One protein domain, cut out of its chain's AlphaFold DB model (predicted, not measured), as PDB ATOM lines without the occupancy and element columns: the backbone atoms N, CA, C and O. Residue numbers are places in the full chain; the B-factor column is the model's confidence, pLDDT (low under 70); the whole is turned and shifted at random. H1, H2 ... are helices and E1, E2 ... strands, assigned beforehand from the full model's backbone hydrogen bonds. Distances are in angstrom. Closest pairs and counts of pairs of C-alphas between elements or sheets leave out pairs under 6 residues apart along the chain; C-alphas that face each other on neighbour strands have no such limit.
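What this domain is: This is residues 14 to 78 of the 82 residues of an uncharacterized protein of Pseudomonas putida S13.1.2 (UniProt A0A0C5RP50). A long two-stranded hairpin, E1 and E2, has the helix H1 packed with its residues 42 to 53 on the part away from its turn, while residues 23 to 28 at the turn stick out. From H1 the long link of residues 59 to 71 folds back to the small helix H2, which lies at the far end of the domain from that turn. The printed part has 65 residues, with named elements in the order E1, E2, H1, H2; the sheet, E1 - E2, is antiparallel and the class is mixed, helices and strands. The whole is loose, with a radius of gyration of the C-alphas of 14.7 A, and elongated, spanning 47 by 27 by 17 A.

How they stand to each other: E1, residues 14 to 23, and E2, residues 29 to 39, form a hairpin, antiparallel at 166 degrees between their directions. N 17 and O 34 are 2.8 A apart and N 36 and O 15 are 2.8 A apart, both within hydrogen-bond range. H1, residues 42 to 58, comes closest to E1 at the C-alphas of Val 15 and Ala 45, 6.1 A apart. Its closest C-alphas with E2 are those of Phe 39 and Ala 45, 5.7 A apart. H2, residues 72 to 77, is apart from E1 and E2, and only just apart from H1, the closest C-alphas being 8.2 A apart. In H1 and H2 every O i to N i+4 pair is within hydrogen-bond range.

Where its parts are: E1 begins at C-alpha 14, (-22.846, 32.120, 24.001), and is 27.9 A long; E2 is 30.2 A long. H1 begins at C-alpha 42, (-20.871, 40.713, 24.298), and is 24.1 A long. H2 ends at C-alpha 77, (-9.531, 45.789, 14.093).

The domain as a whole: The two C-alphas farthest apart are those of Glu 25 and Ser 77, 48.0 A. The printed part has no cut. The links E1 to E2 and E2 to H1 are tight; H1 to H2 is long. The mean pLDDT of the printed part is 83.8, and residues 22 to 28, 69 to 73 and 75 are under 70.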
ATOM      1  N   ILE A  14     -22.362  33.289  23.260       89.75
ATOM      2  CA  ILE A  14     -22.846  32.120  24.001       89.75
ATOM      3  C   ILE A  14     -22.068  32.025  25.308       89.75
ATOM      4  O   ILE A  14     -20.842  31.923  25.291       89.75
ATOM      5  N   VAL A  15     -22.776  32.036  26.436       91.50
ATOM      6  CA  VAL A  15     -22.170  31.746  27.741       91.50
ATOM      7  C   VAL A  15     -22.340  30.262  28.011       91.50
ATOM      8  O   VAL A  15     -23.452  29.735  27.961       91.50
ATOM      9  N   THR A  16     -21.236  29.586  28.307       92.81
ATOM     10  CA  THR A  16     -21.226  28.172  28.686       92.81
ATOM     11  C   THR A  16     -20.645  28.033  30.083       92.81
ATOM     12  O   THR A  16     -19.700  28.733  30.447       92.81
ATOM     13  N   ARG A  17     -21.230  27.143  30.882       92.56
ATOM     14  CA  ARG A  17     -20.653  26.690  32.139       92.56
ATOM     15  C   ARG A  17     -19.862  25.431  31.842       92.56
ATOM     16  O   ARG A  17     -20.447  24.419  31.462       92.56
ATOM     17  N   TYR A  18     -18.553  25.517  32.017       90.38
ATOM     18  CA  TYR A  18     -17.652  24.381  31.921       90.38
ATOM     19  C   TYR A  18     -17.319  23.880  33.326       90.38
ATOM     20  O   TYR A  18     -16.977  24.686  34.193       90.38
ATOM     21  N   THR A  19     -17.425  22.575  33.560       89.19
ATOM     22  CA  THR A  19     -17.003  21.938  34.812       89.19
ATOM     23  C   THR A  19     -16.027  20.812  34.515       89.19
ATOM     24  O   THR A  19     -16.201  20.054  33.561       89.19
ATOM     25  N   LEU A  20     -14.994  20.708  35.346       84.69
ATOM     26  CA  LEU A  20     -14.130  19.538  35.411       84.69
ATOM     27  C   LEU A  20     -14.605  18.710  36.595       84.69
ATOM     28  O   LEU A  20     -14.512  19.155  37.739       84.69
ATOM     29  N   ASP A  21     -15.136  17.531  36.314       74.44
ATOM     30  CA  ASP A  21     -15.467  16.580  37.358       74.44
ATOM     31  C   ASP A  21     -14.157  15.958  37.856       74.44
ATOM     32  O   ASP A  21     -13.252  15.636  37.074       74.44
ATOM     33  N   GLY A  22     -14.034  15.834  39.180       63.62
ATOM     34  CA  GLY A  22     -12.875  15.210  39.813       63.62
ATOM     35  C   GLY A  22     -12.626  13.786  39.293       63.62
ATOM     36  O   GLY A  22     -13.475  13.214  38.606       63.62
ATOM     37  N   PRO A  23     -11.459  13.190  39.597       59.66
ATOM     38  CA  PRO A  23     -11.140  11.849  39.130       59.66
ATOM     39  C   PRO A  23     -12.233  10.869  39.567       59.66
ATOM     40  O   PRO A  23     -12.432  10.624  40.756       59.66
ATOM     41  N   SER A  24     -12.943  10.320  38.584       58.81
ATOM     42  CA  SER A  24     -13.899   9.234  38.790       58.81
ATOM     43  C   SER A  24     -13.143   7.997  39.291       58.81
ATOM     44  O   SER A  24     -11.962   7.835  38.958       58.81
ATOM     45  N   GLU A  25     -13.799   7.099  40.036       58.09
ATOM     46  CA  GLU A  25     -13.246   5.778  40.380       58.09
ATOM     47  C   GLU A  25     -12.902   5.013  39.084       58.09
ATOM     48  O   GLU A  25     -13.757   4.403  38.453       58.09
ATOM     49  N   GLY A  26     -11.660   5.139  38.607       64.12
ATOM     50  CA  GLY A  26     -11.246   4.686  37.273       64.12
ATOM     51  C   GLY A  26     -10.239   5.594  36.558       64.12
ATOM     52  O   GLY A  26      -9.694   5.200  35.532       64.12
ATOM     53  N   GLY A  27      -9.943   6.783  37.094       57.78
ATOM     54  CA  GLY A  27      -8.816   7.617  36.651       57.78
ATOM     55  C   GLY A  27      -9.095   8.551  35.469       57.78
ATOM     56  O   GLY A  27      -8.214   9.319  35.091       57.78
ATOM     57  N   ALA A  28     -10.308   8.546  34.910       60.25
ATOM     58  CA  ALA A  28     -10.727   9.534  33.920       60.25
ATOM     59  C   ALA A  28     -11.337  10.767  34.611       60.25
ATOM     60  O   ALA A  28     -12.295  10.649  35.384       60.25
ATOM     61  N   GLN A  29     -10.779  11.947  34.327       70.88
ATOM     62  CA  GLN A  29     -11.411  13.230  34.644       70.88
ATOM     63  C   GLN A  29     -12.553  13.462  33.653       70.88
ATOM     64  O   GLN A  29     -12.339  13.456  32.438       70.88
ATOM     65  N   GLY A  30     -13.768  13.619  34.174       75.12
ATOM     66  CA  GLY A  30     -14.920  14.020  33.376       75.12
ATOM     67  C   GLY A  30     -14.859  15.516  33.086       75.12
ATOM     68  O   GLY A  30     -14.371  16.296  33.899       75.12
ATOM     69  N   ALA A  31     -15.348  15.933  31.924       83.25
ATOM     70  CA  ALA A  31     -15.572  17.340  31.634       83.25
ATOM     71  C   ALA A  31     -17.004  17.515  31.138       83.25
ATOM     72  O   ALA A  31     -17.451  16.775  30.259       83.25
ATOM     73  N   SER A  32     -17.707  18.507  31.675       87.06
ATOM     74  CA  SER A  32     -19.053  18.867  31.245       87.06
ATOM     75  C   SER A  32     -19.081  20.308  30.740       87.06
ATOM     76  O   SER A  32     -18.354  21.175  31.226       87.06
ATOM     77  N   SER A  33     -19.897  20.568  29.720       89.81
ATOM     78  CA  SER A  33     -20.133  21.913  29.201       89.81
ATOM     79  C   SER A  33     -21.615  22.089  28.924       89.81
ATOM     80  O   SER A  33     -22.206  21.309  28.176       89.81
ATOM     81  N   VAL A  34     -22.222  23.101  29.541       92.19
ATOM     82  CA  VAL A  34     -23.655  23.386  29.424       92.19
ATOM     83  C   VAL A  34     -23.854  24.833  28.995       92.19
ATOM     84  O   VAL A  34     -23.283  25.750  29.585       92.19
ATOM     85  N   ALA A  35     -24.681  25.057  27.974       92.69
ATOM     86  CA  ALA A  35     -25.066  26.404  27.570       92.69
ATOM     87  C   ALA A  35     -25.936  27.056  28.654       92.69
ATOM     88  O   ALA A  35     -26.988  26.536  29.016       92.69
ATOM     89  N   VAL A  36     -25.491  28.207  29.158       94.25
ATOM     90  CA  VAL A  36     -26.251  29.047  30.095       94.25
ATOM     91  C   VAL A  36     -27.243  29.915  29.325       94.25
ATOM     92  O   VAL A  36     -28.377  30.097  29.758       94.25
ATOM     93  N   GLY A  37     -26.826  30.438  28.168       93.19
ATOM     94  CA  GLY A  37     -27.686  31.240  27.307       93.19
ATOM     95  C   GLY A  37     -26.978  31.793  26.073       93.19
ATOM     96  O   GLY A  37     -25.747  31.803  25.987       93.19
ATOM     97  N   GLU A  38     -27.789  32.273  25.131       92.62
ATOM     98  CA  GLU A  38     -27.360  33.020  23.949       92.62
ATOM     99  C   GLU A  38     -27.761  34.491  24.100       92.62
ATOM    100  O   GLU A  38     -28.892  34.805  24.475       92.62
ATOM    101  N   PHE A  39     -26.841  35.397  23.782       89.38
ATOM    102  CA  PHE A  39     -26.997  36.831  23.992       89.38
ATOM    103  C   PHE A  39     -26.777  37.611  22.700       89.38
ATOM    104  O   PHE A  39     -25.994  37.229  21.825       89.38
ATOM    105  N   SER A  40     -27.469  38.747  22.613       85.38
ATOM    106  CA  SER A  40     -27.456  39.611  21.428       85.38
ATOM    107  C   SER A  40     -26.172  40.435  21.303       85.38
ATOM    108  O   SER A  40     -25.869  40.934  20.223       85.38
ATOM    109  N   ASN A  41     -25.421  40.610  22.395       85.81
ATOM    110  CA  ASN A  41     -24.148  41.325  22.406       85.81
ATOM    111  C   ASN A  41     -23.203  40.806  23.504       85.81
ATOM    112  O   ASN A  41     -23.625  40.119  24.437       85.81
ATOM    113  N   GLY A  42     -21.921  41.163  23.385       84.88
ATOM    114  CA  GLY A  42     -20.871  40.713  24.298       84.88
ATOM    115  C   GLY A  42     -21.014  41.249  25.720       84.88
ATOM    116  O   GLY A  42     -20.774  40.501  26.654       84.88
ATOM    117  N   GLN A  43     -21.478  42.489  25.904       88.56
ATOM    118  CA  GLN A  43     -21.673  43.064  27.243       88.56
ATOM    119  C   GLN A  43     -22.711  42.287  28.059       88.56
ATOM    120  O   GLN A  43     -22.496  42.026  29.237       88.56
ATOM    121  N   GLN A  44     -23.826  41.883  27.444       91.25
ATOM    122  CA  GLN A  44     -24.835  41.062  28.115       91.25
ATOM    123  C   GLN A  44     -24.281  39.689  28.504       91.25
ATOM    124  O   GLN A  44     -24.501  39.242  29.627       91.25
ATOM    125  N   ALA A  45     -23.539  39.043  27.600       91.62
ATOM    126  CA  ALA A  45     -22.890  37.769  27.889       91.62
ATOM    127  C   ALA A  45     -21.860  37.895  29.025       91.62
ATOM    128  O   ALA A  45     -21.837  37.059  29.925       91.62
ATOM    129  N   ASP A  46     -21.056  38.961  29.017       91.81
ATOM    130  CA  ASP A  46     -20.059  39.243  30.053       91.81
ATOM    131  C   ASP A  46     -20.709  39.438  31.424       91.81
ATOM    132  O   ASP A  46     -20.270  38.822  32.391       91.81
ATOM    133  N   LEU A  47     -21.785  40.233  31.501       94.88
ATOM    134  CA  LEU A  47     -22.524  40.466  32.745       94.88
ATOM    135  C   LEU A  47     -23.080  39.165  33.331       94.88
ATOM    136  O   LEU A  47     -23.006  38.952  34.540       94.88
ATOM    137  N   VAL A  48     -23.622  38.284  32.485       95.69
ATOM    138  CA  VAL A  48     -24.119  36.978  32.936       95.69
ATOM    139  C   VAL A  48     -22.971  36.085  33.397       95.69
ATOM    140  O   VAL A  48     -23.082  35.461  34.451       95.69
ATOM    141  N   ALA A  49     -21.866  36.038  32.654       95.31
ATOM    142  CA  ALA A  49     -20.695  35.262  33.047       95.31
ATOM    143  C   ALA A  49     -20.114  35.743  34.391       95.31
ATOM    144  O   ALA A  49     -19.820  34.917  35.253       95.31
ATOM    145  N   ASP A  50     -20.020  37.057  34.604       96.06
ATOM    146  CA  ASP A  50     -19.542  37.640  35.862       96.06
ATOM    147  C   ASP A  50     -20.494  37.329  37.021       96.06
ATOM    148  O   ASP A  50     -20.049  36.886  38.079       96.06
ATOM    149  N   ALA A  51     -21.807  37.462  36.809       96.44
ATOM    150  CA  ALA A  51     -22.807  37.119  37.817       96.44
ATOM    151  C   ALA A  51     -22.755  35.633  38.211       96.44
ATOM    152  O   ALA A  51     -22.879  35.305  39.392       96.44
ATOM    153  N   MET A  52     -22.535  34.733  37.246       95.94
ATOM    154  CA  MET A  52     -22.367  33.300  37.504       95.94
ATOM    155  C   MET A  52     -21.109  33.018  38.332       95.94
ATOM    156  O   MET A  52     -21.185  32.267  39.299       95.94
ATOM    157  N   VAL A  53     -19.980  33.663  38.016       95.94
ATOM    158  CA  VAL A  53     -18.745  33.546  38.812       95.94
ATOM    159  C   VAL A  53     -18.950  34.073  40.232       95.94
ATOM    160  O   VAL A  53     -18.526  33.429  41.190       95.94
ATOM    161  N   THR A  54     -19.609  35.224  40.398       96.88
ATOM    162  CA  THR A  54     -19.924  35.778  41.724       96.88
ATOM    163  C   THR A  54     -20.805  34.832  42.530       96.88
ATOM    164  O   THR A  54     -20.528  34.610  43.707       96.88
ATOM    165  N   LYS A  55     -21.836  34.257  41.902       95.94
ATOM    166  CA  LYS A  55     -22.720  33.283  42.542       95.94
ATOM    167  C   LYS A  55     -21.949  32.037  42.981       95.94
ATOM    168  O   LYS A  55     -22.005  31.686  44.150       95.94
ATOM    169  N   ASP A  56     -21.185  31.428  42.078       95.62
ATOM    170  CA  ASP A  56     -20.397  30.231  42.382       95.62
ATOM    171  C   ASP A  56     -19.419  30.475  43.539       95.62
ATOM    172  O   ASP A  56     -19.326  29.666  44.457       95.62
ATOM    173  N   ARG A  57     -18.742  31.630  43.552       95.81
ATOM    174  CA  ARG A  57     -17.839  32.002  44.651       95.81
ATOM    175  C   ARG A  57     -18.572  32.206  45.974       95.81
ATOM    176  O   ARG A  57     -18.031  31.839  47.013       95.81
ATOM    177  N   ALA A  58     -19.776  32.779  45.950       96.44
ATOM    178  CA  ALA A  58     -20.620  32.892  47.140       96.44
ATOM    179  C   ALA A  58     -21.064  31.512  47.659       96.44
ATOM    180  O   ALA A  58     -21.170  31.326  48.869       96.44
ATOM    181  N   ASP A  59     -21.227  30.541  46.757       95.94
ATOM    182  CA  ASP A  59     -21.528  29.139  47.062       95.94
ATOM    183  C   ASP A  59     -20.265  28.315  47.427       95.94
ATOM    184  O   ASP A  59     -20.347  27.107  47.644       95.94
ATOM    185  N   GLY A  60     -19.084  28.946  47.512       93.75
ATOM    186  CA  GLY A  60     -17.816  28.294  47.866       93.75
ATOM    187  C   GLY A  60     -17.165  27.486  46.737       93.75
ATOM    188  O   GLY A  60     -16.239  26.719  46.989       93.75
ATOM    189  N   ILE A  61     -17.629  27.651  45.498       92.56
ATOM    190  CA  ILE A  61     -17.104  26.980  44.307       92.56
ATOM    191  C   ILE A  61     -15.999  27.847  43.691       92.56
ATOM    192  O   ILE A  61     -16.199  29.029  43.394       92.56
ATOM    193  N   GLU A  62     -14.822  27.260  43.458       91.31
ATOM    194  CA  GLU A  62     -13.756  27.932  42.714       91.31
ATOM    195  C   GLU A  62     -14.192  28.127  41.255       91.31
ATOM    196  O   GLU A  62     -14.359  27.175  40.497       91.31
ATOM    197  N   SER A  63     -14.414  29.383  40.871       91.62
ATOM    198  CA  SER A  63     -14.943  29.742  39.558       91.62
ATOM    199  C   SER A  63     -14.207  30.951  38.984       91.62
ATOM    200  O   SER A  63     -13.848  31.906  39.695       91.62
ATOM    201  N   SER A  64     -13.956  30.903  37.678       91.88
ATOM    202  CA  SER A  64     -13.306  31.965  36.913       91.88
ATOM    203  C   SER A  64     -13.931  32.091  35.525       91.88
ATOM    204  O   SER A  64     -14.482  31.135  34.980       91.88
ATOM    205  N   ARG A  65     -13.856  33.295  34.952       91.69
ATOM    206  CA  ARG A  65     -14.321  33.569  33.592       91.69
ATOM    207  C   ARG A  65     -13.143  33.501  32.631       91.69
ATOM    208  O   ARG A  65     -12.163  34.218  32.810       91.69
ATOM    209  N   SER A  66     -13.294  32.724  31.565       87.62
ATOM    210  CA  SER A  66     -12.418  32.766  30.394       87.62
ATOM    211  C   SER A  66     -13.213  33.238  29.180       87.62
ATOM    212  O   SER A  66     -14.351  32.813  28.973       87.62
ATOM    213  N   ARG A  67     -12.623  34.121  28.367       82.00
ATOM    214  CA  ARG A  67     -13.207  34.565  27.097       82.00
ATOM    215  C   ARG A  67     -12.498  33.867  25.942       82.00
ATOM    216  O   ARG A  67     -11.313  34.093  25.694       82.00
ATOM    217  N   HIS A  68     -13.260  33.074  25.198       76.06
ATOM    218  CA  HIS A  68     -12.811  32.446  23.961       76.06
ATOM    219  C   HIS A  68     -13.444  33.165  22.764       76.06
ATOM    220  O   HIS A  68     -14.663  33.290  22.688       76.06
ATOM    221  N   GLY A  69     -12.606  33.652  21.845       69.38
ATOM    222  CA  GLY A  69     -13.022  34.434  20.678       69.38
ATOM    223  C   GLY A  69     -12.644  35.916  20.758       69.38
ATOM    224  O   GLY A  69     -12.165  36.400  21.784       69.38
ATOM    225  N   LEU A  70     -12.840  36.610  19.638       64.75
ATOM    226  CA  LEU A  70     -12.621  38.047  19.486       64.75
ATOM    227  C   LEU A  70     -13.951  38.785  19.710       64.75
ATOM    228  O   LEU A  70     -15.001  38.363  19.224       64.75
ATOM    229  N   SER A  71     -13.924  39.894  20.438       68.19
ATOM    230  CA  SER A  71     -15.019  40.861  20.490       68.19
ATOM    231  C   SER A  71     -15.238  41.507  19.119       68.19
ATOM    232  O   SER A  71     -14.385  41.441  18.240       68.19
ATOM    233  N   LEU A  72     -16.378  42.177  18.923       66.94
ATOM    234  CA  LEU A  72     -16.667  42.838  17.646       66.94
ATOM    235  C   LEU A  72     -15.594  43.880  17.286       66.94
ATOM    236  O   LEU A  72     -15.201  43.965  16.129       66.94
ATOM    237  N   GLY A  73     -15.093  44.626  18.276       67.88
ATOM    238  CA  GLY A  73     -14.002  45.581  18.075       67.88
ATOM    239  C   GLY A  73     -12.716  44.904  17.605       67.88
ATOM    240  O   GLY A  73     -12.072  45.409  16.696       67.88
ATOM    241  N   GLU A  74     -12.405  43.730  18.151       72.06
ATOM    242  CA  GLU A  74     -11.224  42.934  17.796       72.06
ATOM    243  C   GLU A  74     -11.361  42.236  16.434       72.06
ATOM    244  O   GLU A  74     -10.389  42.094  15.697       72.06
ATOM    245  N   VAL A  75     -12.579  41.830  16.065       67.38
ATOM    246  CA  VAL A  75     -12.880  41.314  14.722       67.38
ATOM    247  C   VAL A  75     -12.744  42.425  13.680       67.38
ATOM    248  O   VAL A  75     -12.202  42.186  12.605       67.38
ATOM    249  N   ILE A  76     -13.216  43.636  13.992       70.44
ATOM    250  CA  ILE A  76     -13.120  44.793  13.093       70.44
ATOM    251  C   ILE A  76     -11.671  45.282  12.977       70.44
ATOM    252  O   ILE A  76     -11.232  45.615  11.880       70.44
ATOM    253  N   SER A  77     -10.925  45.327  14.083       74.12
ATOM    254  CA  SER A  77      -9.531  45.789  14.093       74.12
ATOM    255  C   SER A  77      -8.540  44.734  13.592       74.12
ATOM    256  O   SER A  77      -7.414  45.078  13.238       74.12
ATOM    257  N   GLY A  78      -8.926  43.453  13.587       70.44
ATOM    258  CA  GLY A  78      -8.022  42.333  13.326       70.44
ATOM    259  C   GLY A  78      -6.975  42.121  14.426       70.44
ATOM    260  O   GLY A  78      -6.032  41.356  14.231       70.44
TER     261      GLY A  78